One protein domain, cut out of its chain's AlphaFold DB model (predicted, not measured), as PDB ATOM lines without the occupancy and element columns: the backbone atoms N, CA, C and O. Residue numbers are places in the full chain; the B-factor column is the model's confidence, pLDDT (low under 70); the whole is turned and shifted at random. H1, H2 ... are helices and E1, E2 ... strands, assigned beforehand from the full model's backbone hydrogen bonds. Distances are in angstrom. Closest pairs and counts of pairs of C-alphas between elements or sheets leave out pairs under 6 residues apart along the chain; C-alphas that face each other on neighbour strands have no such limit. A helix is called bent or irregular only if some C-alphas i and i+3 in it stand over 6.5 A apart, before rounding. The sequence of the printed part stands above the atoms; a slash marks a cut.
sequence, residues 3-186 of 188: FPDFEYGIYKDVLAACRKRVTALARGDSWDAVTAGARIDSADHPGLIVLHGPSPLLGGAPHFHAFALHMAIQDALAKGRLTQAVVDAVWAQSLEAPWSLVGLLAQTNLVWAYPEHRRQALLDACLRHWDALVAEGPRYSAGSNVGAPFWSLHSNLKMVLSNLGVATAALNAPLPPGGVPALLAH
ATOM      1  N   PHE A   3      23.460  38.878  -3.233       98.62
ATOM      2  CA  PHE A   3      22.816  37.616  -2.847       98.62
ATOM      3  C   PHE A   3      23.190  37.211  -1.416       98.62
ATOM      4  O   PHE A   3      24.302  37.506  -0.980       98.62
ATOM      5  N   PRO A   4      22.310  36.520  -0.666       98.50
ATOM      6  CA  PRO A   4      22.744  35.788   0.518       98.50
ATOM      7  C   PRO A   4      23.826  34.764   0.153       98.50
ATOM      8  O   PRO A   4      23.690  34.039  -0.833       98.50
ATOM      9  N   ASP A   5      24.872  34.669   0.971       98.44
ATOM     10  CA  ASP A   5      25.978  33.727   0.765       98.44
ATOM     11  C   ASP A   5      25.518  32.268   0.605       98.44
ATOM     12  O   ASP A   5      26.048  31.526  -0.219       98.44
ATOM     13  N   PHE A   6      24.473  31.874   1.334       98.50
ATOM     14  CA  PHE A   6      23.917  30.527   1.297       98.50
ATOM     15  C   PHE A   6      23.241  30.160  -0.031       98.50
ATOM     16  O   PHE A   6      22.921  28.987  -0.225       98.50
ATOM     17  N   GLU A   7      22.990  31.125  -0.920       98.31
ATOM     18  CA  GLU A   7      22.461  30.867  -2.265       98.31
ATOM     19  C   GLU A   7      23.559  30.650  -3.310       98.31
ATOM     20  O   GLU A   7      23.248  30.297  -4.450       98.31
ATOM     21  N   TYR A   8      24.829  30.819  -2.937       98.56
ATOM     22  CA  TYR A   8      25.972  30.588  -3.808       98.56
ATOM     23  C   TYR A   8      26.685  29.278  -3.463       98.56
ATOM     24  O   TYR A   8      27.064  29.028  -2.320       98.56
ATOM     25  N   GLY A   9      26.895  28.429  -4.464       97.81
ATOM     26  CA  GLY A   9      27.575  27.150  -4.281       97.81
ATOM     27  C   GLY A   9      27.106  26.110  -5.281       97.81
ATOM     28  O   GLY A   9      26.481  26.435  -6.288       97.81
ATOM     29  N   ILE A  10      27.406  24.844  -5.008       96.94
ATOM     30  CA  ILE A  10      26.800  23.742  -5.756       96.94
ATOM     31  C   ILE A  10      25.364  23.520  -5.269       96.94
ATOM     32  O   ILE A  10      25.076  23.628  -4.076       96.94
ATOM     33  N   TYR A  11      24.463  23.145  -6.181       96.88
ATOM     34  CA  TYR A  11      23.025  23.039  -5.896       96.88
ATOM     35  C   TYR A  11      22.686  22.234  -4.635       96.88
ATOM     36  O   TYR A  11      21.806  22.625  -3.870       96.88
ATOM     37  N   LYS A  12      23.371  21.105  -4.409       96.88
ATOM     38  CA  LYS A  12      23.122  20.232  -3.252       96.88
ATOM     39  C   LYS A  12      23.326  20.974  -1.928       96.88
ATOM     40  O   LYS A  12      22.493  20.847  -1.031       96.88
ATOM     41  N   ASP A  13      24.406  21.739  -1.832       97.94
ATOM     42  CA  ASP A  13      24.794  22.435  -0.608       97.94
ATOM     43  C   ASP A  13      23.915  23.666  -0.394       97.94
ATOM     44  O   ASP A  13      23.397  23.865   0.707       97.94
ATOM     45  N   VAL A  14      23.630  24.408  -1.471       98.25
ATOM     46  CA  VAL A  14      22.684  25.531  -1.433       98.25
ATOM     47  C   VAL A  14      21.298  25.060  -0.995       98.25
ATOM     48  O   VAL A  14      20.720  25.610  -0.060       98.25
ATOM     49  N   LEU A  15      20.774  23.975  -1.572       98.25
ATOM     50  CA  LEU A  15      19.474  23.434  -1.176       98.25
ATOM     51  C   LEU A  15      19.454  22.996   0.296       98.25
ATOM     52  O   LEU A  15      18.450  23.199   0.987       98.25
ATOM     53  N   ALA A  16      20.537  22.394   0.793       98.50
ATOM     54  CA  ALA A  16      20.653  22.034   2.203       98.50
ATOM     55  C   ALA A  16      20.624  23.278   3.109       98.50
ATOM     56  O   ALA A  16      19.900  23.290   4.113       98.50
ATOM     57  N   ALA A  17      21.337  24.340   2.730       98.62
ATOM     58  CA  ALA A  17      21.342  25.604   3.454       98.62
ATOM     59  C   ALA A  17      19.963  26.287   3.429       98.62
ATOM     60  O   ALA A  17      19.440  26.647   4.489       98.62
ATOM     61  N   CYS A  18      19.306  26.358   2.267       98.62
ATOM     62  CA  CYS A  18      17.935  26.855   2.131       98.62
ATOM     63  C   CYS A  18      16.964  26.081   3.032       98.62
ATOM     64  O   CYS A  18      16.186  26.684   3.768       98.62
ATOM     65  N   ARG A  19      17.034  24.743   3.057       98.69
ATOM     66  CA  ARG A  19      16.182  23.914   3.932       98.69
ATOM     67  C   ARG A  19      16.385  24.226   5.414       98.69
ATOM     68  O   ARG A  19      15.404  24.257   6.152       98.69
ATOM     69  N   LYS A  20      17.620  24.506   5.845       98.62
ATOM     70  CA  LYS A  20      17.905  24.950   7.218       98.62
ATOM     71  C   LYS A  20      17.209  26.281   7.533       98.62
ATOM     72  O   LYS A  20      16.629  26.408   8.610       98.62
ATOM     73  N   ARG A  21      17.207  27.237   6.597       98.62
ATOM     74  CA  ARG A  21      16.470  28.513   6.732       98.62
ATOM     75  C   ARG A  21      14.959  28.302   6.786       98.62
ATOM     76  O   ARG A  21      14.289  28.890   7.624       98.62
ATOM     77  N   VAL A  22      14.430  27.388   5.980       98.69
ATOM     78  CA  VAL A  22      13.008  27.016   6.024       98.69
ATOM     79  C   VAL A  22      12.623  26.368   7.356       98.69
ATOM     80  O   VAL A  22      11.548  26.638   7.882       98.69
ATOM     81  N   THR A  23      13.499  25.553   7.949       98.62
ATOM     82  CA  THR A  23      13.287  25.036   9.310       98.62
ATOM     83  C   THR A  23      13.264  26.153  10.354       98.62
ATOM     84  O   THR A  23      12.490  26.058  11.300       98.62
ATOM     85  N   ALA A  24      14.079  27.196  10.192       98.50
ATOM     86  CA  ALA A  24      14.052  28.369  11.063       98.50
ATOM     87  C   ALA A  24      12.736  29.158  10.914       98.50
ATOM     88  O   ALA A  24      12.071  29.411  11.915       98.50
ATOM     89  N   LEU A  25      12.273  29.404   9.678       98.31
ATOM     90  CA  LEU A  25      10.943  29.986   9.416       98.31
ATOM     91  C   LEU A  25       9.823  29.175  10.086       98.31
ATOM     92  O   LEU A  25       8.940  29.734  10.728       98.31
ATOM     93  N   ALA A  26       9.875  27.844   9.988       98.19
ATOM     94  CA  ALA A  26       8.887  26.958  10.608       98.19
ATOM     95  C   ALA A  26       8.892  27.008  12.147       98.19
ATOM     96  O   ALA A  26       7.920  26.593  12.776       98.19
ATOM     97  N   ARG A  27       9.971  27.509  12.759       98.19
ATOM     98  CA  ARG A  27      10.087  27.736  14.208       98.19
ATOM     99  C   ARG A  27       9.661  29.144  14.633       98.19
ATOM    100  O   ARG A  27       9.671  29.420  15.827       98.19
ATOM    101  N   GLY A  28       9.259  29.992  13.687       98.19
ATOM    102  CA  GLY A  28       8.775  31.346  13.947       98.19
ATOM    103  C   GLY A  28       9.784  32.459  13.667       98.19
ATOM    104  O   GLY A  28       9.461  33.616  13.927       98.19
ATOM    105  N   ASP A  29      10.969  32.153  13.127       98.50
ATOM    106  CA  ASP A  29      11.918  33.198  12.727       98.50
ATOM    107  C   ASP A  29      11.337  34.047  11.584       98.50
ATOM    108  O   ASP A  29      10.611  33.552  10.717       98.50
ATOM    109  N   SER A  30      11.675  35.339  11.567       98.25
ATOM    110  CA  SER A  30      11.251  36.256  10.506       98.25
ATOM    111  C   SER A  30      12.036  36.036   9.211       98.25
ATOM    112  O   SER A  30      13.129  35.466   9.201       98.25
ATOM    113  N   TRP A  31      11.501  36.546   8.101       98.00
ATOM    114  CA  TRP A  31      12.200  36.554   6.814       98.00
ATOM    115  C   TRP A  31      13.561  37.261   6.896       98.00
ATOM    116  O   TRP A  31      14.566  36.733   6.417       98.00
ATOM    117  N   ASP A  32      13.617  38.409   7.569       98.12
ATOM    118  CA  ASP A  32      14.869  39.135   7.790       98.12
ATOM    119  C   ASP A  32      15.869  38.298   8.584       98.12
ATOM    120  O   ASP A  32      17.033  38.215   8.207       98.12
ATOM    121  N   ALA A  33      15.425  37.605   9.638       97.88
ATOM    122  CA  ALA A  33      16.301  36.757  10.440       97.88
ATOM    123  C   ALA A  33      16.862  35.575   9.634       97.88
ATOM    124  O   ALA A  33      18.052  35.266   9.733       97.88
ATOM    125  N   VAL A  34      16.041  34.921   8.805       97.94
ATOM    126  CA  VAL A  34      16.502  33.759   8.025       97.94
ATOM    127  C   VAL A  34      17.333  34.135   6.803       97.94
ATOM    128  O   VAL A  34      18.097  33.299   6.316       97.94
ATOM    129  N   THR A  35      17.200  35.368   6.313       97.94
ATOM    130  CA  THR A  35      17.982  35.886   5.182       97.94
ATOM    131  C   THR A  35      19.126  36.805   5.604       97.94
ATOM    132  O   THR A  35      19.897  37.233   4.745       97.94
ATOM    133  N   ALA A  36      19.271  37.091   6.899       96.69
ATOM    134  CA  ALA A  36      20.411  37.808   7.448       96.69
ATOM    135  C   ALA A  36      21.719  37.029   7.246       96.69
ATOM    136  O   ALA A  36      21.738  35.800   7.126       96.69
ATOM    137  N   GLY A  37      22.833  37.760   7.270       96.19
ATOM    138  CA  GLY A  37      24.175  37.199   7.159       96.19
ATOM    139  C   GLY A  37      25.006  37.870   6.077       96.19
ATOM    140  O   GLY A  37      24.705  38.984   5.638       96.19
ATOM    141  N   ALA A  38      26.076  37.180   5.683       97.88
ATOM    142  CA  ALA A  38      26.976  37.653   4.650       97.88
ATOM    143  C   ALA A  38      26.253  37.744   3.301       97.88
ATOM    144  O   ALA A  38      25.387  36.931   2.963       97.88
ATOM    145  N   ARG A  39      26.626  38.769   2.537       98.31
ATOM    146  CA  ARG A  39      26.146  38.991   1.179       98.31
ATOM    147  C   ARG A  39      27.313  38.874   0.214       98.31
ATOM    148  O   ARG A  39      28.432  39.260   0.545       98.31
ATOM    149  N   ILE A  40      27.030  38.325  -0.954       98.44
ATOM    150  CA  ILE A  40      27.967  38.200  -2.060       98.44
ATOM    151  C   ILE A  40      27.486  39.131  -3.168       98.44
ATOM    152  O   ILE A  40      26.334  39.014  -3.601       98.44
ATOM    153  N   ASP A  41      28.359  40.020  -3.649       98.50
ATOM    154  CA  ASP A  41      28.084  40.718  -4.902       98.50
ATOM    155  C   ASP A  41      28.271  39.750  -6.063       98.50
ATOM    156  O   ASP A  41      29.367  39.230  -6.288       98.50
ATOM    157  N   SER A  42      27.203  39.519  -6.821       98.12
ATOM    158  CA  SER A  42      27.290  38.739  -8.044       98.12
ATOM    159  C   SER A  42      28.292  39.341  -9.021       98.12
ATOM    160  O   SER A  42      28.964  38.566  -9.697       98.12
ATOM    161  N   ALA A  43      28.461  40.668  -9.080       97.31
ATOM    162  CA  ALA A  43      29.409  41.315  -9.992       97.31
ATOM    163  C   ALA A  43      30.863  40.857  -9.763       97.31
ATOM    164  O   ALA A  43      31.601  40.672 -10.730       97.31
ATOM    165  N   ASP A  44      31.229  40.585  -8.508       97.31
ATOM    166  CA  ASP A  44      32.591  40.222  -8.101       97.31
ATOM    167  C   ASP A  44      32.805  38.707  -7.975       97.31
ATOM    168  O   ASP A  44      33.893  38.255  -7.614       97.31
ATOM    169  N   HIS A  45      31.770  37.901  -8.211       97.56
ATOM    170  CA  HIS A  45      31.820  36.451  -8.030       97.56
ATOM    171  C   HIS A  45      31.480  35.714  -9.326       97.56
ATOM    172  O   HIS A  45      30.500  36.050  -9.995       97.56
ATOM    173  N   PRO A  46      32.263  34.684  -9.703       96.69
ATOM    174  CA  PRO A  46      32.004  33.916 -10.912       96.69
ATOM    175  C   PRO A  46      30.702  33.109 -10.795       96.69
ATOM    176  O   PRO A  46      30.141  32.935  -9.720       96.69
ATOM    177  N   GLY A  47      30.228  32.580 -11.921       97.25
ATOM    178  CA  GLY A  47      29.056  31.707 -11.969       97.25
ATOM    179  C   GLY A  47      27.796  32.383 -12.508       97.25
ATOM    180  O   GLY A  47      27.748  33.590 -12.751       97.25
ATOM    181  N   LEU A  48      26.781  31.561 -12.755       98.31
ATOM    182  CA  LEU A  48      25.510  31.972 -13.344       98.31
ATOM    183  C   LEU A  48      24.472  32.267 -12.257       98.31
ATOM    184  O   LEU A  48      24.560  31.740 -11.147       98.31
ATOM    185  N   ILE A  49      23.461  33.056 -12.612       98.50
ATOM    186  CA  ILE A  49      22.231  33.230 -11.836       98.50
ATOM    187  C   ILE A  49      21.215  32.216 -12.352       98.50
ATOM    188  O   ILE A  49      20.604  32.375 -13.411       98.50
ATOM    189  N   VAL A  50      21.075  31.117 -11.622       97.88
ATOM    190  CA  VAL A  50      20.280  29.963 -12.027       97.88
ATOM    191  C   VAL A  50      18.831  30.165 -11.593       97.88
ATOM    192  O   VAL A  50      18.539  30.340 -10.413       97.88
ATOM    193  N   LEU A  51      17.919  30.096 -12.561       97.06
ATOM    194  CA  LEU A  51      16.468  30.236 -12.396       97.06
ATOM    195  C   LEU A  51      15.731  28.890 -12.438       97.06
ATOM    196  O   LEU A  51      14.519  28.832 -12.245       97.06
ATOM    197  N   HIS A  52      16.436  27.803 -12.744       92.94
ATOM    198  CA  HIS A  52      15.860  26.467 -12.818       92.94
ATOM    199  C   HIS A  52      16.940  25.397 -12.617       92.94
ATOM    200  O   HIS A  52      18.041  25.502 -13.160       92.94
ATOM    201  N   GLY A  53      16.628  24.356 -11.846       85.56
ATOM    202  CA  GLY A  53      17.524  23.234 -11.584       85.56
ATOM    203  C   GLY A  53      16.893  22.193 -10.649       85.56
ATOM    204  O   GLY A  53      15.761  22.388 -10.206       85.56
ATOM    205  N   PRO A  54      17.608  21.104 -10.314       87.12
ATOM    206  CA  PRO A  54      19.000  20.810 -10.672       87.12
ATOM    207  C   PRO A  54      19.199  20.567 -12.172       87.12
ATOM    208  O   PRO A  54      18.319  20.028 -12.835       87.12
ATOM    209  N   SER A  55      20.373  20.921 -12.702       91.88
ATOM    210  CA  SER A  55      20.768  20.573 -14.072       91.88
ATOM    211  C   SER A  55      22.196  20.023 -14.099       91.88
ATOM    212  O   SER A  55      23.112  20.729 -13.667       91.88
ATOM    213  N   PRO A  56      22.423  18.804 -14.629       90.50
ATOM    214  CA  PRO A  56      23.767  18.253 -14.813       90.50
ATOM    215  C   PRO A  56      24.655  19.105 -15.727       90.50
ATOM    216  O   PRO A  56      25.874  19.089 -15.582       90.50
ATOM    217  N   LEU A  57      24.053  19.877 -16.640       93.06
ATOM    218  CA  LEU A  57      24.788  20.720 -17.585       93.06
ATOM    219  C   LEU A  57      25.586  21.826 -16.889       93.06
ATOM    220  O   LEU A  57      26.570  22.285 -17.451       93.06
ATOM    221  N   LEU A  58      25.225  22.207 -15.659       92.50
ATOM    222  CA  LEU A  58      25.968  23.186 -14.852       92.50
ATOM    223  C   LEU A  58      27.341  22.668 -14.374       92.50
ATOM    224  O   LEU A  58      28.100  23.404 -13.753       92.50
ATOM    225  N   GLY A  59      27.675  21.398 -14.637       88.56
ATOM    226  CA  GLY A  59      29.036  20.875 -14.475       88.56
ATOM    227  C   GLY A  59      29.548  20.814 -13.033       88.56
ATOM    228  O   GLY A  59      30.747  20.673 -12.822       88.56
ATOM    229  N   GLY A  60      28.665  20.939 -12.037       90.06
ATOM    230  CA  GLY A  60      29.045  20.925 -10.621       90.06
ATOM    231  C   GLY A  60      29.843  22.150 -10.166       90.06
ATOM    232  O   GLY A  60      30.429  22.108  -9.087       90.06
ATOM    233  N   ALA A  61      29.876  23.226 -10.957       94.94
ATOM    234  CA  ALA A  61      30.508  24.480 -10.565       94.94
ATOM    235  C   ALA A  61      29.609  25.292  -9.604       94.94
ATOM    236  O   ALA A  61      28.381  25.157  -9.646       94.94
ATOM    237  N   PRO A  62      30.191  26.150  -8.744       97.44
ATOM    238  CA  PRO A  62      29.427  27.072  -7.910       97.44
ATOM    239  C   PRO A  62      28.646  28.112  -8.723       97.44
ATOM    240  O   PRO A  62      29.196  28.767  -9.615       97.44
ATOM    241  N   HIS A  63      27.369  28.289  -8.392       98.19
ATOM    242  CA  HIS A  63      26.465  29.256  -9.016       98.19
ATOM    243  C   HIS A  63      25.520  29.879  -7.986       98.19
ATOM    244  O   HIS A  63      25.368  29.360  -6.881       98.19
ATOM    245  N   PHE A  64      24.847  30.966  -8.367       98.50
ATOM    246  CA  PHE A  64      23.764  31.566  -7.588       98.50
ATOM    247  C   PHE A  64      22.456  30.826  -7.883       98.50
ATOM    248  O   PHE A  64      21.869  30.987  -8.954       98.50
ATOM    249  N   HIS A  65      21.974  30.007  -6.954       98.12
ATOM    250  CA  HIS A  65      20.730  29.248  -7.102       98.12
ATOM    251  C   HIS A  65      19.526  30.025  -6.550       98.12
ATOM    252  O   HIS A  65      18.859  29.573  -5.620       98.12
ATOM    253  N   ALA A  66      19.222  31.168  -7.171       97.94
ATOM    254  CA  ALA A  66      18.210  32.133  -6.720       97.94
ATOM    255  C   ALA A  66      16.804  31.537  -6.497       97.94
ATOM    256  O   ALA A  66      16.003  32.065  -5.738       97.94
ATOM    257  N   PHE A  67      16.475  30.420  -7.152       98.06
ATOM    258  CA  PHE A  67      15.174  29.763  -7.000       98.06
ATOM    259  C   PHE A  67      15.046  28.889  -5.740       98.06
ATOM    260  O   PHE A  67      13.928  28.522  -5.362       98.06
ATOM    261  N   ALA A  68      16.167  28.479  -5.139       98.19
ATOM    262  CA  ALA A  68      16.208  27.333  -4.233       98.19
ATOM    263  C   ALA A  68      15.480  27.585  -2.906       98.19
ATOM    264  O   ALA A  68      14.796  26.682  -2.412       98.19
ATOM    265  N   LEU A  69      15.584  28.796  -2.346       98.69
ATOM    266  CA  LEU A  69      14.919  29.143  -1.091       98.69
ATOM    267  C   LEU A  69      13.395  29.125  -1.244       98.69
ATOM    268  O   LEU A  69      12.714  28.411  -0.507       98.69
ATOM    269  N   HIS A  70      12.857  29.831  -2.240       98.69
ATOM    270  CA  HIS A  70      11.416  29.866  -2.512       98.69
ATOM    271  C   HIS A  70      10.849  28.491  -2.867       98.69
ATOM    272  O   HIS A  70       9.759  28.146  -2.406       98.69
ATOM    273  N   MET A  71      11.596  27.671  -3.609       98.25
ATOM    274  CA  MET A  71      11.215  26.285  -3.894       98.25
ATOM    275  C   MET A  71      11.143  25.454  -2.599       98.25
ATOM    276  O   MET A  71      10.178  24.719  -2.381       98.25
ATOM    277  N   ALA A  72      12.127  25.587  -1.703       98.62
ATOM    278  CA  ALA A  72      12.137  24.884  -0.419       98.62
ATOM    279  C   ALA A  72      10.999  25.337   0.517       98.62
ATOM    280  O   ALA A  72      10.469  24.520   1.275       98.62
ATOM    281  N   ILE A  73      10.606  26.612   0.458       98.69
ATOM    282  CA  ILE A  73       9.459  27.153   1.202       98.69
ATOM    283  C   ILE A  73       8.150  26.539   0.698       98.69
ATOM    284  O   ILE A  73       7.342  26.091   1.511       98.69
ATOM    285  N   GLN A  74       7.966  26.436  -0.620       98.31
ATOM    286  CA  GLN A  74       6.785  25.789  -1.206       98.31
ATOM    287  C   GLN A  74       6.702  24.303  -0.847       98.31
ATOM    288  O   GLN A  74       5.644  23.824  -0.447       98.31
ATOM    289  N   ASP A  75       7.827  23.583  -0.888       98.25
ATOM    290  CA  ASP A  75       7.887  22.190  -0.428       98.25
ATOM    291  C   ASP A  75       7.512  22.055   1.061       98.25
ATOM    292  O   ASP A  75       6.842  21.104   1.464       98.25
ATOM    293  N   ALA A  76       7.918  23.004   1.906       98.56
ATOM    294  CA  ALA A  76       7.539  23.000   3.316       98.56
ATOM    295  C   ALA A  76       6.059  23.330   3.545       98.56
ATOM    296  O   ALA A  76       5.447  22.676   4.393       98.56
ATOM    297  N   LEU A  77       5.478  24.262   2.783       98.50
ATOM    298  CA  LEU A  77       4.037  24.528   2.787       98.50
ATOM    299  C   LEU A  77       3.249  23.274   2.382       98.50
ATOM    300  O   LEU A  77       2.365  22.845   3.119       98.50
ATOM    301  N   ALA A  78       3.620  22.636   1.268       98.06
ATOM    302  CA  ALA A  78       2.958  21.427   0.770       98.06
ATOM    303  C   ALA A  78       3.010  20.258   1.772       98.06
ATOM    304  O   ALA A  78       2.109  19.424   1.815       98.06
ATOM    305  N   LYS A  79       4.051  20.213   2.611       98.31
ATOM    306  CA  LYS A  79       4.224  19.227   3.692       98.31
ATOM    307  C   LYS A  79       3.579  19.639   5.022       98.31
ATOM    308  O   LYS A  79       3.818  18.973   6.025       98.31
ATOM    309  N   GLY A  80       2.838  20.747   5.069       98.25
ATOM    310  CA  GLY A  80       2.201  21.255   6.290       98.25
ATOM    311  C   GLY A  80       3.182  21.757   7.358       98.25
ATOM    312  O   GLY A  80       2.812  21.874   8.521       98.25
ATOM    313  N   ARG A  81       4.442  22.036   6.991       98.44
ATOM    314  CA  ARG A  81       5.475  22.551   7.914       98.44
ATOM    315  C   ARG A  81       5.482  24.074   8.019       98.44
ATOM    316  O   ARG A  81       6.098  24.610   8.931       98.44
ATOM    317  N   LEU A  82       4.837  24.757   7.078       98.56
ATOM    318  CA  LEU A  82       4.605  26.197   7.097       98.56
ATOM    319  C   LEU A  82       3.114  26.462   6.922       98.56
ATOM    320  O   LEU A  82       2.413  25.691   6.270       98.56
ATOM    321  N   THR A  83       2.644  27.571   7.484       98.31
ATOM    322  CA  THR A  83       1.282  28.058   7.263       98.31
ATOM    323  C   THR A  83       1.239  28.976   6.045       98.31
ATOM    324  O   THR A  83       2.249  29.574   5.662       98.31
ATOM    325  N   GLN A  84       0.049  29.147   5.464       97.94
ATOM    326  CA  GLN A  84      -0.151  30.095   4.367       97.94
ATOM    327  C   GLN A  84       0.227  31.530   4.776       97.94
ATOM    328  O   GLN A  84       0.877  32.224   4.005       97.94
ATOM    329  N   ALA A  85      -0.072  31.933   6.017       98.31
ATOM    330  CA  ALA A  85       0.267  33.261   6.533       98.31
ATOM    331  C   ALA A  85       1.782  33.543   6.515       98.31
ATOM    332  O   ALA A  85       2.201  34.640   6.152       98.31
ATOM    333  N   VAL A  86       2.619  32.551   6.851       98.31
ATOM    334  CA  VAL A  86       4.083  32.695   6.754       98.31
ATOM    335  C   VAL A  86       4.511  32.855   5.295       98.31
ATOM    336  O   VAL A  86       5.347  33.698   4.983       98.31
ATOM    337  N   VAL A  87       3.920  32.081   4.384       98.38
ATOM    338  CA  VAL A  87       4.228  32.152   2.948       98.38
ATOM    339  C   VAL A  87       3.801  33.490   2.341       98.38
ATOM    340  O   VAL A  87       4.539  34.046   1.530       98.38
ATOM    341  N   ASP A  88       2.661  34.042   2.751       98.38
ATOM    342  CA  ASP A  88       2.203  35.368   2.323       98.38
ATOM    343  C   ASP A  88       3.135  36.479   2.833       98.38
ATOM    344  O   ASP A  88       3.491  37.385   2.077       98.38
ATOM    345  N   ALA A  89       3.612  36.371   4.079       98.31
ATOM    346  CA  ALA A  89       4.596  37.300   4.631       98.31
ATOM    347  C   ALA A  89       5.947  37.221   3.898       98.31
ATOM    348  O   ALA A  89       6.559  38.256   3.624       98.31
ATOM    349  N   VAL A  90       6.411  36.013   3.554       98.50
ATOM    350  CA  VAL A  90       7.619  35.810   2.736       98.50
ATOM    351  C   VAL A  90       7.440  36.401   1.345       98.50
ATOM    352  O   VAL A  90       8.355  37.053   0.845       98.50
ATOM    353  N   TRP A  91       6.283  36.183   0.715       98.56
ATOM    354  CA  TRP A  91       5.974  36.745  -0.598       98.56
ATOM    355  C   TRP A  91       6.115  38.267  -0.582       98.56
ATOM    356  O   TRP A  91       6.888  38.799  -1.372       98.56
ATOM    357  N   ALA A  92       5.432  38.946   0.345       98.50
ATOM    358  CA  ALA A  92       5.465  40.403   0.437       98.50
ATOM    359  C   ALA A  92       6.897  40.931   0.619       98.50
ATOM    360  O   ALA A  92       7.330  41.803  -0.126       98.50
ATOM    361  N   GLN A  93       7.666  40.342   1.538       98.44
ATOM    362  CA  GLN A  93       9.050  40.762   1.794       98.44
ATOM    363  C   GLN A  93      10.011  40.414   0.648       98.44
ATOM    364  O   GLN A  93      11.009  41.097   0.436       98.44
ATOM    365  N   SER A  94       9.712  39.376  -0.136       98.62
ATOM    366  CA  SER A  94      10.521  39.000  -1.301       98.62
ATOM    367  C   SER A  94      10.446  40.020  -2.439       98.62
ATOM    368  O   SER A  94      11.369  40.081  -3.247       98.62
ATOM    369  N   LEU A  95       9.390  40.836  -2.496       98.69
ATOM    370  CA  LEU A  95       9.239  41.903  -3.493       98.69
ATOM    371  C   LEU A  95      10.147  43.115  -3.222       98.69
ATOM    372  O   LEU A  95      10.371  43.935  -4.116       98.69
ATOM    373  N   GLU A  96      10.693  43.225  -2.010       98.50
ATOM    374  CA  GLU A  96      11.481  44.383  -1.579       98.50
ATOM    375  C   GLU A  96      12.966  44.280  -1.949       98.50
ATOM    376  O   GLU A  96      13.659  45.294  -2.000       98.50
ATOM    377  N   ALA A  97      13.464  43.082  -2.274       98.25
ATOM    378  CA  ALA A  97      14.870  42.861  -2.598       98.25
ATOM    379  C   ALA A  97      15.051  42.215  -3.984       98.25
ATOM    380  O   ALA A  97      14.433  41.181  -4.251       98.25
ATOM    381  N   PRO A  98      15.956  42.731  -4.840       98.31
ATOM    382  CA  PRO A  98      16.125  42.230  -6.203       98.31
ATOM    383  C   PRO A  98      16.551  40.756  -6.250       98.31
ATOM    384  O   PRO A  98      16.038  40.007  -7.072       98.31
ATOM    385  N   TRP A  99      17.422  40.303  -5.337       98.50
ATOM    386  CA  TRP A  99      17.851  38.897  -5.282       98.50
ATOM    387  C   TRP A  99      16.678  37.946  -4.999       98.50
ATOM    388  O   TRP A  99      16.538  36.915  -5.653       98.50
ATOM    389  N   SER A 100      15.794  38.324  -4.070       98.56
ATOM    390  CA  SER A 100      14.647  37.499  -3.688       98.56
ATOM    391  C   SER A 100      13.575  37.526  -4.774       98.56
ATOM    392  O   SER A 100      12.983  36.497  -5.105       98.56
ATOM    393  N   LEU A 101      13.392  38.688  -5.411       98.75
ATOM    394  CA  LEU A 101      12.539  38.837  -6.581       98.75
ATOM    395  C   LEU A 101      12.967  37.890  -7.712       98.75
ATOM    396  O   LEU A 101      12.109  37.226  -8.289       98.75
ATOM    397  N   VAL A 102      14.266  37.757  -8.005       98.50
ATOM    398  CA  VAL A 102      14.756  36.788  -9.007       98.50
ATOM    399  C   VAL A 102      14.290  35.363  -8.677       98.50
ATOM    400  O   VAL A 102      13.864  34.634  -9.578       98.50
ATOM    401  N   GLY A 103      14.293  34.984  -7.397       98.31
ATOM    402  CA  GLY A 103      13.755  33.708  -6.931       98.31
ATOM    403  C   GLY A 103      12.265  33.535  -7.226       98.31
ATOM    404  O   GLY A 103      11.855  32.474  -7.696       98.31
ATOM    405  N   LEU A 104      11.455  34.581  -7.058       98.50
ATOM    406  CA  LEU A 104      10.037  34.570  -7.447       98.50
ATOM    407  C   LEU A 104       9.827  34.517  -8.967       98.50
ATOM    408  O   LEU A 104       8.808  34.004  -9.428       98.50
ATOM    409  N   LEU A 105      10.770  35.042  -9.750       98.56
ATOM    410  CA  LEU A 105      10.699  35.079 -11.214       98.56
ATOM    411  C   LEU A 105      11.159  33.784 -11.890       98.56
ATOM    412  O   LEU A 105      10.874  33.573 -13.074       98.56
ATOM    413  N   ALA A 106      11.827  32.908 -11.145       97.88
ATOM    414  CA  ALA A 106      12.237  31.585 -11.584       97.88
ATOM    415  C   ALA A 106      11.041  30.728 -12.031       97.88
ATOM    416  O   ALA A 106      10.066  30.577 -11.295       97.88
ATOM    417  N   GLN A 107      11.138  30.084 -13.199       94.75
ATOM    418  CA  GLN A 107      10.053  29.258 -13.754       94.75
ATOM    419  C   GLN A 107       9.600  28.149 -12.788       94.75
ATOM    420  O   GLN A 107       8.409  27.873 -12.671       94.75
ATOM    421  N   THR A 108      10.528  27.538 -12.045       95.19
ATOM    422  CA  THR A 108      10.185  26.498 -11.054       95.19
ATOM    423  C   THR A 108       9.331  27.013  -9.892       95.19
ATOM    424  O   THR A 108       8.735  26.219  -9.170       95.19
ATOM    425  N   ASN A 109       9.270  28.332  -9.710       97.69
ATOM    426  CA  ASN A 109       8.532  29.012  -8.653       97.69
ATOM    427  C   ASN A 109       7.222  29.631  -9.176       97.69
ATOM    428  O   ASN A 109       6.666  30.524  -8.543       97.69
ATOM    429  N   LEU A 110       6.691  29.126 -10.298       96.88
ATOM    430  CA  LEU A 110       5.438  29.579 -10.919       96.88
ATOM    431  C   LEU A 110       4.269  29.722  -9.931       96.88
ATOM    432  O   LEU A 110       3.491  30.669 -10.016       96.88
ATOM    433  N   VAL A 111       4.165  28.804  -8.964       97.31
ATOM    434  CA  VAL A 111       3.100  28.791  -7.946       97.31
ATOM    435  C   VAL A 111       3.015  30.094  -7.144       97.31
ATOM    436  O   VAL A 111       1.932  30.478  -6.709       97.31
ATOM    437  N   TRP A 112       4.124  30.823  -6.993       97.75
ATOM    438  CA  TRP A 112       4.139  32.100  -6.284       97.75
ATOM    439  C   TRP A 112       3.401  33.209  -7.037       97.75
ATOM    440  O   TRP A 112       2.769  34.052  -6.399       97.75
ATOM    441  N   ALA A 113       3.469  33.178  -8.370       96.00
ATOM    442  CA  ALA A 113       2.895  34.171  -9.275       96.00
ATOM    443  C   ALA A 113       1.521  33.758  -9.845       96.00
ATOM    444  O   ALA A 113       0.868  34.558 -10.512       96.00
ATOM    445  N   TYR A 114       1.081  32.519  -9.595       95.38
ATOM    446  CA  TYR A 114      -0.190  31.992 -10.094       95.38
ATOM    447  C   TYR A 114      -1.429  32.753  -9.575       95.38
ATOM    448  O   TYR A 114      -2.292  33.082 -10.400       95.38
ATOM    449  N   PRO A 115      -1.542  33.086  -8.265       96.69
ATOM    450  CA  PRO A 115      -2.697  33.818  -7.747       96.69
ATOM    451  C   PRO A 115      -2.849  35.190  -8.408       96.69
ATOM    452  O   PRO A 115      -1.928  36.003  -8.401       96.69
ATOM    453  N   GLU A 116      -4.035  35.470  -8.946       97.31
ATOM    454  CA  GLU A 116      -4.304  36.689  -9.717       97.31
ATOM    455  C   GLU A 116      -4.005  37.974  -8.937       97.31
ATOM    456  O   GLU A 116      -3.317  38.858  -9.446       97.31
ATOM    457  N   HIS A 117      -4.404  38.025  -7.664       97.38
ATOM    458  CA  HIS A 117      -4.191  39.178  -6.782       97.38
ATOM    459  C   HIS A 117      -2.707  39.518  -6.531       97.38
ATOM    460  O   HIS A 117      -2.408  40.582  -5.995       97.38
ATOM    461  N   ARG A 118      -1.763  38.639  -6.897       97.88
ATOM    462  CA  ARG A 118      -0.315  38.861  -6.738       97.88
ATOM    463  C   ARG A 118       0.360  39.441  -7.979       97.88
ATOM    464  O   ARG A 118       1.473  39.954  -7.874       97.88
ATOM    465  N   ARG A 119      -0.286  39.360  -9.145       97.00
ATOM    466  CA  ARG A 119       0.328  39.680 -10.444       97.00
ATOM    467  C   ARG A 119       0.778  41.133 -10.532       97.00
ATOM    468  O   ARG A 119       1.919  41.377 -10.907       97.00
ATOM    469  N   GLN A 120      -0.086  42.069 -10.130       97.56
ATOM    470  CA  GLN A 120       0.242  43.495 -10.168       97.56
ATOM    471  C   GLN A 120       1.417  43.821  -9.239       97.56
ATOM    472  O   GLN A 120       2.389  44.415  -9.681       97.56
ATOM    473  N   ALA A 121       1.392  43.337  -7.994       98.38
ATOM    474  CA  ALA A 121       2.475  43.577  -7.040       98.38
ATOM    475  C   ALA A 121       3.824  43.000  -7.513       98.38
ATOM    476  O   ALA A 121       4.869  43.625  -7.317       98.38
ATOM    477  N   LEU A 122       3.809  41.830  -8.165       98.62
ATOM    478  CA  LEU A 122       5.009  41.249  -8.769       98.62
ATOM    479  C   LEU A 122       5.522  42.097  -9.938       98.62
ATOM    480  O   LEU A 122       6.730  42.316 -10.040       98.62
ATOM    481  N   LEU A 123       4.626  42.580 -10.805       98.38
ATOM    482  CA  LEU A 123       4.993  43.471 -11.903       98.38
ATOM    483  C   LEU A 123       5.595  44.775 -11.372       98.38
ATOM    484  O   LEU A 123       6.677  45.157 -11.810       98.38
ATOM    485  N   ASP A 124       4.955  45.409 -10.393       98.50
ATOM    486  CA  ASP A 124       5.444  46.647  -9.790       98.50
ATOM    487  C   ASP A 124       6.848  46.451  -9.203       98.50
ATOM    488  O   ASP A 124       7.727  47.287  -9.407       98.50
ATOM    489  N   ALA A 125       7.100  45.323  -8.530       98.56
ATOM    490  CA  ALA A 125       8.431  44.983  -8.031       98.56
ATOM    491  C   ALA A 125       9.453  44.793  -9.163       98.56
ATOM    492  O   ALA A 125      10.583  45.269  -9.056       98.56
ATOM    493  N   CYS A 126       9.062  44.153 -10.270       98.19
ATOM    494  CA  CYS A 126       9.920  44.021 -11.452       98.19
ATOM    495  C   CYS A 126      10.271  45.373 -12.064       98.19
ATOM    496  O   CYS A 126      11.414  45.554 -12.467       98.19
ATOM    497  N   LEU A 127       9.320  46.307 -12.124       97.69
ATOM    498  CA  LEU A 127       9.560  47.658 -12.627       97.69
ATOM    499  C   LEU A 127      10.492  48.436 -11.690       97.69
ATOM    500  O   LEU A 127      11.434  49.062 -12.167       97.69
ATOM    501  N   ARG A 128      10.283  48.342 -10.368       98.06
ATOM    502  CA  ARG A 128      11.151  48.980  -9.361       98.06
ATOM    503  C   ARG A 128      12.595  48.483  -9.426       98.06
ATOM    504  O   ARG A 128      13.516  49.280  -9.306       98.06
ATOM    505  N   HIS A 129      12.790  47.178  -9.613       97.88
ATOM    506  CA  HIS A 129      14.110  46.535  -9.600       97.88
ATOM    507  C   HIS A 129      14.669  46.257 -11.002       97.88
ATOM    508  O   HIS A 129      15.657  45.532 -11.128       97.88
ATOM    509  N   TRP A 130      14.058  46.807 -12.058       96.88
ATOM    510  CA  TRP A 130      14.373  46.442 -13.442       96.88
ATOM    511  C   TRP A 130      15.848  46.656 -13.787       96.88
ATOM    512  O   TRP A 130      16.491  45.755 -14.326       96.88
ATOM    513  N   ASP A 131      16.401  47.805 -13.401       96.44
ATOM    514  CA  ASP A 131      17.799  48.156 -13.660       96.44
ATOM    515  C   ASP A 131      18.770  47.162 -13.008       96.44
ATOM    516  O   ASP A 131      19.739  46.737 -13.633       96.44
ATOM    517  N   ALA A 132      18.468  46.706 -11.787       97.12
ATOM    518  CA  ALA A 132      19.271  45.698 -11.098       97.12
ATOM    519  C   ALA A 132      19.206  44.325 -11.789       97.12
ATOM    520  O   ALA A 132      20.199  43.601 -11.792       97.12
ATOM    521  N   LEU A 133      18.063  43.965 -12.384       97.56
ATOM    522  CA  LEU A 133      17.916  42.720 -13.146       97.56
ATOM    523  C   LEU A 133      18.714  42.762 -14.457       97.56
ATOM    524  O   LEU A 133      19.345  41.780 -14.840       97.56
ATOM    525  N   VAL A 134      18.702  43.886 -15.176       96.62
ATOM    526  CA  VAL A 134      19.423  43.982 -16.458       96.62
ATOM    527  C   VAL A 134      20.922  44.222 -16.285       96.62
ATOM    528  O   VAL A 134      21.693  43.789 -17.142       96.62
ATOM    529  N   ALA A 135      21.347  44.844 -15.179       97.38
ATOM    530  CA  ALA A 135      22.756  45.110 -14.877       97.38
ATOM    531  C   ALA A 135      23.610  43.834 -14.762       97.38
ATOM    532  O   ALA A 135      24.802  43.867 -15.054       97.38
ATOM    533  N   GLU A 136      23.009  42.693 -14.409       98.00
ATOM    534  CA  GLU A 136      23.702  41.396 -14.378       98.00
ATOM    535  C   GLU A 136      24.094  40.884 -15.775       98.00
ATOM    536  O   GLU A 136      24.913  39.969 -15.903       98.00
ATOM    537  N   GLY A 137      23.521  41.457 -16.838       97.50
ATOM    538  CA  GLY A 137      23.839  41.106 -18.215       97.50
ATOM    539  C   GLY A 137      23.471  39.655 -18.570       97.50
ATOM    540  O   GLY A 137      22.472  39.116 -18.079       97.50
ATOM    541  N   PRO A 138      24.239  38.994 -19.458       98.00
ATOM    542  CA  PRO A 138      23.931  37.653 -19.939       98.00
ATOM    543  C   PRO A 138      24.382  36.555 -18.962       98.00
ATOM    544  O   PRO A 138      25.114  35.642 -19.337       98.00
ATOM    545  N   ARG A 139      23.973  36.641 -17.693       98.12
ATOM    546  CA  ARG A 139      24.378  35.699 -16.632       98.12
ATOM    547  C   ARG A 139      23.263  34.804 -16.121       98.12
ATOM    548  O   ARG A 139      23.521  33.926 -15.299       98.12
ATOM    549  N   TYR A 140      22.042  34.989 -16.602       98.50
ATOM    550  CA  TYR A 140      20.918  34.166 -16.183       98.50
ATOM    551  C   TYR A 140      20.916  32.827 -16.909       98.50
ATOM    552  O   TYR A 140      21.294  32.743 -18.075       98.50
ATOM    553  N   SER A 141      20.452  31.774 -16.243       97.56
ATOM    554  CA  SER A 141      20.354  30.445 -16.842       97.56
ATOM    555  C   SER A 141      19.128  29.681 -16.357       97.56
ATOM    556  O   SER A 141      18.812  29.673 -15.170       97.56
ATOM    557  N   ALA A 142      18.472  28.968 -17.270       95.31
ATOM    558  CA  ALA A 142      17.425  27.991 -16.966       95.31
ATOM    559  C   ALA A 142      17.978  26.546 -16.911       95.31
ATOM    560  O   ALA A 142      17.327  25.600 -17.345       95.31
ATOM    561  N   GLY A 143      19.207  26.379 -16.406       93.19
ATOM    562  CA  GLY A 143      19.885  25.082 -16.295       93.19
ATOM    563  C   GLY A 143      20.896  24.784 -17.411       93.19
ATOM    564  O   GLY A 143      21.377  23.660 -17.499       93.19
ATOM    565  N   SER A 144      21.238  25.767 -18.243       94.50
ATOM    566  CA  SER A 144      22.367  25.718 -19.185       94.50
ATOM    567  C   SER A 144      23.675  26.172 -18.516       94.50
ATOM    568  O   SER A 144      23.636  26.970 -17.579       94.50
ATOM    569  N   ASN A 145      24.833  25.730 -19.015       94.75
ATOM    570  CA  ASN A 145      26.142  26.294 -18.646       94.75
ATOM    571  C   ASN A 145      26.483  27.598 -19.384       94.75
ATOM    572  O   ASN A 145      27.531  28.188 -19.132       94.75
ATOM    573  N   VAL A 146      25.612  28.049 -20.284       96.25
ATOM    574  CA  VAL A 146      25.730  29.334 -20.972       96.25
ATOM    575  C   VAL A 146      24.698  30.293 -20.394       96.25
ATOM    576  O   VAL A 146      23.515  29.958 -20.290       96.25
ATOM    577  N   GLY A 147      25.162  31.479 -20.006       97.50
ATOM    578  CA  GLY A 147      24.302  32.554 -19.536       97.50
ATOM    579  C   GLY A 147      23.593  33.278 -20.681       97.50
ATOM    580  O   GLY A 147      24.064  33.306 -21.818       97.50
ATOM    581  N   ALA A 148      22.446  33.868 -20.372       98.12
ATOM    582  CA  ALA A 148      21.643  34.652 -21.294       98.12
ATOM    583  C   ALA A 148      21.079  35.896 -20.586       98.12
ATOM    584  O   ALA A 148      20.992  35.917 -19.352       98.12
ATOM    585  N   PRO A 149      20.705  36.958 -21.324       97.88
ATOM    586  CA  PRO A 149      19.993  38.090 -20.740       97.88
ATOM    587  C   PRO A 149      18.694  37.631 -20.080       97.88
ATOM    588  O   PRO A 149      17.991  36.797 -20.658       97.88
ATOM    589  N   PHE A 150      18.324  38.222 -18.940       97.75
ATOM    590  CA  PHE A 150      17.113  37.844 -18.195       97.75
ATOM    591  C   PHE A 150      15.871  37.742 -19.096       97.75
ATOM    592  O   PHE A 150      15.152  36.746 -19.071       97.75
ATOM    593  N   TRP A 151      15.660  38.744 -19.959       97.81
ATOM    594  CA  TRP A 151      14.497  38.800 -20.845       97.81
ATOM    595  C   TRP A 151      14.447  37.693 -21.904       97.81
ATOM    596  O   TRP A 151      13.368  37.334 -22.368       97.81
ATOM    597  N   SER A 152      15.585  37.136 -22.317       97.19
ATOM    598  CA  SER A 152      15.582  36.046 -23.301       97.19
ATOM    599  C   SER A 152      15.076  34.720 -22.724       97.19
ATOM    600  O   SER A 152      14.694  33.833 -23.483       97.19
ATOM    601  N   LEU A 153      15.025  34.589 -21.396       96.75
ATOM    602  CA  LEU A 153      14.553  33.383 -20.729       96.75
ATOM    603  C   LEU A 153      13.029  33.383 -20.574       96.75
ATOM    604  O   LEU A 153      12.367  34.425 -20.542       96.75
ATOM    605  N   HIS A 154      12.466  32.184 -20.436       95.75
ATOM    606  CA  HIS A 154      11.106  32.031 -19.941       95.75
ATOM    607  C   HIS A 154      11.101  32.262 -18.423       95.75
ATOM    608  O   HIS A 154      11.812  31.582 -17.685       95.75
ATOM    609  N   SER A 155      10.325  33.240 -17.961       97.44
ATOM    610  CA  SER A 155      10.247  33.628 -16.551       97.44
ATOM    611  C   SER A 155       8.804  33.898 -16.144       97.44
ATOM    612  O   SER A 155       7.939  34.157 -16.991       97.44
ATOM    613  N   ASN A 156       8.542  33.904 -14.835       98.25
ATOM    614  CA  ASN A 156       7.204  34.214 -14.327       98.25
ATOM    615  C   ASN A 156       6.783  35.651 -14.668       98.25
ATOM    616  O   ASN A 156       5.589  35.909 -14.762       98.25
ATOM    617  N   LEU A 157       7.726  36.562 -14.952       98.12
ATOM    618  CA  LEU A 157       7.404  37.898 -15.461       98.12
ATOM    619  C   LEU A 157       6.685  37.821 -16.811       98.12
ATOM    620  O   LEU A 157       5.650  38.458 -16.981       98.12
ATOM    621  N   LYS A 158       7.173  37.012 -17.762       97.94
ATOM    622  CA  LYS A 158       6.496  36.855 -19.062       97.94
ATOM    623  C   LYS A 158       5.107  36.247 -18.905       97.94
ATOM    624  O   LYS A 158       4.177  36.675 -19.581       97.94
ATOM    625  N   MET A 159       4.950  35.296 -17.985       97.75
ATOM    626  CA  MET A 159       3.636  34.748 -17.654       97.75
ATOM    627  C   MET A 159       2.709  35.824 -17.060       97.75
ATOM    628  O   MET A 159       1.555  35.922 -17.475       97.75
ATOM    629  N   VAL A 160       3.191  36.658 -16.132       98.00
ATOM    630  CA  VAL A 160       2.408  37.773 -15.571       98.00
ATOM    631  C   VAL A 160       1.992  38.749 -16.667       98.00
ATOM    632  O   VAL A 160       0.809  39.043 -16.788       98.00
ATOM    633  N   LEU A 161       2.929  39.188 -17.510       97.75
ATOM    634  CA  LEU A 161       2.654  40.108 -18.615       97.75
ATOM    635  C   LEU A 161       1.635  39.529 -19.609       97.75
ATOM    636  O   LEU A 161       0.734  40.241 -20.045       97.75
ATOM    637  N   SER A 162       1.724  38.233 -19.921       97.25
ATOM    638  CA  SER A 162       0.739  37.551 -20.768       97.25
ATOM    639  C   SER A 162      -0.659  37.557 -20.144       97.25
ATOM    640  O   SER A 162      -1.630  37.861 -20.832       97.25
ATOM    641  N   ASN A 163      -0.768  37.291 -18.837       96.25
ATOM    642  CA  ASN A 163      -2.043  37.357 -18.114       96.25
ATOM    643  C   ASN A 163      -2.609  38.784 -18.019       96.25
ATOM    644  O   ASN A 163      -3.810  38.941 -17.826       96.25
ATOM    645  N   LEU A 164      -1.761  39.806 -18.149       94.62
ATOM    646  CA  LEU A 164      -2.153  41.217 -18.210       94.62
ATOM    647  C   LEU A 164      -2.448  41.692 -19.646       94.62
ATOM    648  O   LEU A 164      -2.643  42.881 -19.869       94.62
ATOM    649  N   GLY A 165      -2.488  40.780 -20.622       95.44
ATOM    650  CA  GLY A 165      -2.896  41.081 -21.995       95.44
ATOM    651  C   GLY A 165      -1.758  41.429 -22.956       95.44
ATOM    652  O   GLY A 165      -2.028  41.735 -24.117       95.44
ATOM    653  N   VAL A 166      -0.487  41.344 -22.540       96.38
ATOM    654  CA  VAL A 166       0.635  41.523 -23.476       96.38
ATOM    655  C   VAL A 166       0.654  40.370 -24.478       96.38
ATOM    656  O   VAL A 166       0.723  39.196 -24.110       96.38
ATOM    657  N   ALA A 167       0.633  40.710 -25.767       96.25
ATOM    658  CA  ALA A 167       0.638  39.731 -26.844       96.25
ATOM    659  C   ALA A 167       1.886  38.829 -26.798       96.25
ATOM    660  O   ALA A 167       3.016  39.309 -26.686       96.25
ATOM    661  N   THR A 168       1.698  37.521 -26.993       96.06
ATOM    662  CA  THR A 168       2.786  36.525 -27.010       96.06
ATOM    663  C   THR A 168       3.904  36.881 -27.992       96.06
ATOM    664  O   THR A 168       5.077  36.678 -27.689       96.06
ATOM    665  N   ALA A 169       3.562  37.456 -29.150       96.00
ATOM    666  CA  ALA A 169       4.547  37.913 -30.129       96.00
ATOM    667  C   ALA A 169       5.492  38.981 -29.544       96.00
ATOM    668  O   ALA A 169       6.701  38.894 -29.739       96.00
ATOM    669  N   ALA A 170       4.962  39.930 -28.768       96.12
ATOM    670  CA  ALA A 170       5.759  40.962 -28.110       96.12
ATOM    671  C   ALA A 170       6.630  40.386 -26.978       96.12
ATOM    672  O   ALA A 170       7.778  40.788 -26.818       96.12
ATOM    673  N   LEU A 171       6.136  39.384 -26.240       96.62
ATOM    674  CA  LEU A 171       6.900  38.696 -25.185       96.62
ATOM    675  C   LEU A 171       8.075  37.857 -25.715       96.62
ATOM    676  O   LEU A 171       9.022  37.570 -24.973       96.62
ATOM    677  N   ASN A 172       8.012  37.451 -26.982       96.19
ATOM    678  CA  ASN A 172       9.061  36.686 -27.658       96.19
ATOM    679  C   ASN A 172      10.036  37.570 -28.450       96.19
ATOM    680  O   ASN A 172      11.088  37.084 -28.867       96.19
ATOM    681  N   ALA A 173       9.717  38.849 -28.644       96.62
ATOM    682  CA  ALA A 173      10.599  39.810 -29.288       96.62
ATOM    683  C   ALA A 173      11.675  40.338 -28.311       96.62
ATOM    684  O   ALA A 173      11.495  40.284 -27.084       96.62
ATOM    685  N   PRO A 174      12.800  40.871 -28.828       96.56
ATOM    686  CA  PRO A 174      13.699  41.701 -28.032       96.56
ATOM    687  C   PRO A 174      12.933  42.844 -27.357       96.56
ATOM    688  O   PRO A 174      11.984  43.376 -27.933       96.56
ATOM    689  N   LEU A 175      13.348  43.233 -26.146       95.31
ATOM    690  CA  LEU A 175      12.724  44.376 -25.481       95.31
ATOM    691  C   LEU A 175      12.930  45.655 -26.298       95.31
ATOM    692  O   LEU A 175      14.030  45.869 -26.819       95.31
ATOM    693  N   PRO A 176      11.914  46.531 -26.362       94.38
ATOM    694  CA  PRO A 176      12.100  47.866 -26.902       94.38
ATOM    695  C   PRO A 176      13.107  48.663 -26.051       94.38
ATOM    696  O   PRO A 176      13.329  48.341 -24.874       94.38
ATOM    697  N   PRO A 177      13.698  49.738 -26.606       91.19
ATOM    698  CA  PRO A 177      14.420  50.721 -25.806       91.19
ATOM    699  C   PRO A 177      13.554  51.187 -24.626       91.19
ATOM    700  O   PRO A 177      12.391  51.528 -24.816       91.19
ATOM    701  N   GLY A 178      14.100  51.166 -23.409       88.44
ATOM    702  CA  GLY A 178      13.342  51.458 -22.183       88.44
ATOM    703  C   GLY A 178      12.719  50.235 -21.493       88.44
ATOM    704  O   GLY A 178      12.102  50.385 -20.443       88.44
ATOM    705  N   GLY A 179      12.905  49.022 -22.025       93.25
ATOM    706  CA  GLY A 179      12.623  47.773 -21.316       93.25
ATOM    707  C   GLY A 179      11.135  47.465 -21.124       93.25
ATOM    708  O   GLY A 179      10.300  47.761 -21.978       93.25
ATOM    709  N   VAL A 180      10.802  46.829 -19.997       94.38
ATOM    710  CA  VAL A 180       9.415  46.472 -19.649       94.38
ATOM    711  C   VAL A 180       8.499  47.700 -19.526       94.38
ATOM    712  O   VAL A 180       7.390  47.624 -20.052       94.38
ATOM    713  N   PRO A 181       8.918  48.842 -18.933       92.31
ATOM    714  CA  PRO A 181       8.103  50.059 -18.950       92.31
ATOM    715  C   PRO A 181       7.654  50.472 -20.359       92.31
ATOM    716  O   PRO A 181       6.477  50.748 -20.580       92.31
ATOM    717  N   ALA A 182       8.575  50.456 -21.330       93.44
ATOM    718  CA  ALA A 182       8.266  50.809 -22.714       93.44
ATOM    719  C   ALA A 182       7.333  49.787 -23.385       93.44
ATOM    720  O   ALA A 182       6.450  50.168 -24.146       93.44
ATOM    721  N   LEU A 183       7.475  48.497 -23.064       94.94
ATOM    722  CA  LEU A 183       6.563  47.453 -23.539       94.94
ATOM    723  C   LEU A 183       5.118  47.680 -23.056       94.94
ATOM    724  O   LEU A 183       4.178  47.476 -23.820       94.94
ATOM    725  N   LEU A 184       4.944  48.105 -21.802       94.06
ATOM    726  CA  LEU A 184       3.629  48.336 -21.195       94.06
ATOM    727  C   LEU A 184       2.939  49.605 -21.705       94.06
ATOM    728  O   LEU A 184       1.715  49.653 -21.715       94.06
ATOM    729  N   ALA A 185       3.693  50.605 -22.169       91.50
ATOM    730  CA  ALA A 185       3.141  51.860 -22.693       91.50
ATOM    731  C   ALA A 185       2.262  51.681 -23.951       91.50
ATOM    732  O   ALA A 185       1.576  52.612 -24.362       91.50
ATOM    733  N   HIS A 186       2.296  50.497 -24.569       78.62
ATOM    734  CA  HIS A 186       1.493  50.134 -25.736       78.62
ATOM    735  C   HIS A 186       0.245  49.307 -25.396       78.62
ATOM    736  O   HIS A 186      -0.474  48.904 -26.313       78.62
TER     737      HIS A 186
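Overview. This is residues 3 to 186 of the 188 residues of an uncharacterized protein of Massilia sp. CF038 (UniProt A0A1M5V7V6). Short, mostly crossed helices are gathered around H5 in the middle of a compact body, with H1, H2 and H3 toward one end of its long axis and H10 and H11 at the other. Two long loops, residues 42 to 67 and 136 to 155, are joined by a short parallel pairing of residues 49 to 50 with 140 to 141. The printed part has 184 residues, with eleven named helices and one named strand in the order H1, H2, E1, then H3 to H11; its class is mostly helix. It is compact, with a radius of gyration of the C-alphas of 15.9 A and spans of 47 by 37 by 25 A.

Arrangement. Residues 3 to 4 pair antiparallel with residues 39 to 40 of E1, residues 39 to 41, which pairs with no named strand. H1, residues 11 to 26, touches H2, residues 31 to 35, with its residues 21 to 25 alone; the closest C-alphas, of Arg 21 and Val 34, are 5.4 A apart. H3, residues 68 to 78, touches H1 at a steep tilt of 49 degrees, the same way, closest at the C-alphas of Cys 18 and Leu 69, 5.0 A. H3 and H4, residues 84 to 94, form a helical hairpin at a shallow tilt of 16 degrees, opposite ways; they only just touch, with 3 pairs of C-alphas within 8 A, the closest Leu 77 and Gln 84 at 7.1 A. H5, residues 98 to 105, is the hub, touching five helices, among them H3, closest at the C-alphas of His 70 and Gly 103, 6.3 A. H6, residues 107 to 113, touches H5 only at the corner, about perpendicular at 88 degrees, closest at the C-alphas of Leu 104 and Trp 112, 6.5 A. H8, residues 130 to 135, only just touches H5, with 3 pairs of C-alphas within 8 A, the closest Pro 98 and Ala 132 at 6.8 A. H9, residues 156 to 163, touches H7, residues 116 to 128, closest at the C-alphas of Arg 119 and Val 160, 5.9 A. H10, residues 168 to 172, touches H9, closest at the C-alphas of Lys 158 and Leu 171, 6.4 A. H11, residues 179 to 184, touches no helix. Every O i to N i+4 pair is within hydrogen-bond range in H1 to H5 and H8 to H11; H7 has 7 of 9, and H6 0 of 3 but 3 of 4 O i to N i+3 pairs.

Along the chain. H1 begins at C-alpha 11 (23.025, 23.039, -5.896) and is 22.1 A long; H3 is 15.3 A, H4 15.0 A and H7 19.7 A. H6 and H7 are irregular: C-alphas 108 and 111 are 8.1 A apart, and C-alphas 117 and 120 are 7.1 A apart. H11 ends at C-alpha 184 (3.629, 48.336, -21.195).

Size, cuts and confidence. The C-alphas farthest apart, of Arg 27 and His 186, are 46.6 A apart. The links E1 to H3 and H8 to H9 are long. The printed part has no cut, its mean pLDDT is 96.9, and no printed residue is under 70.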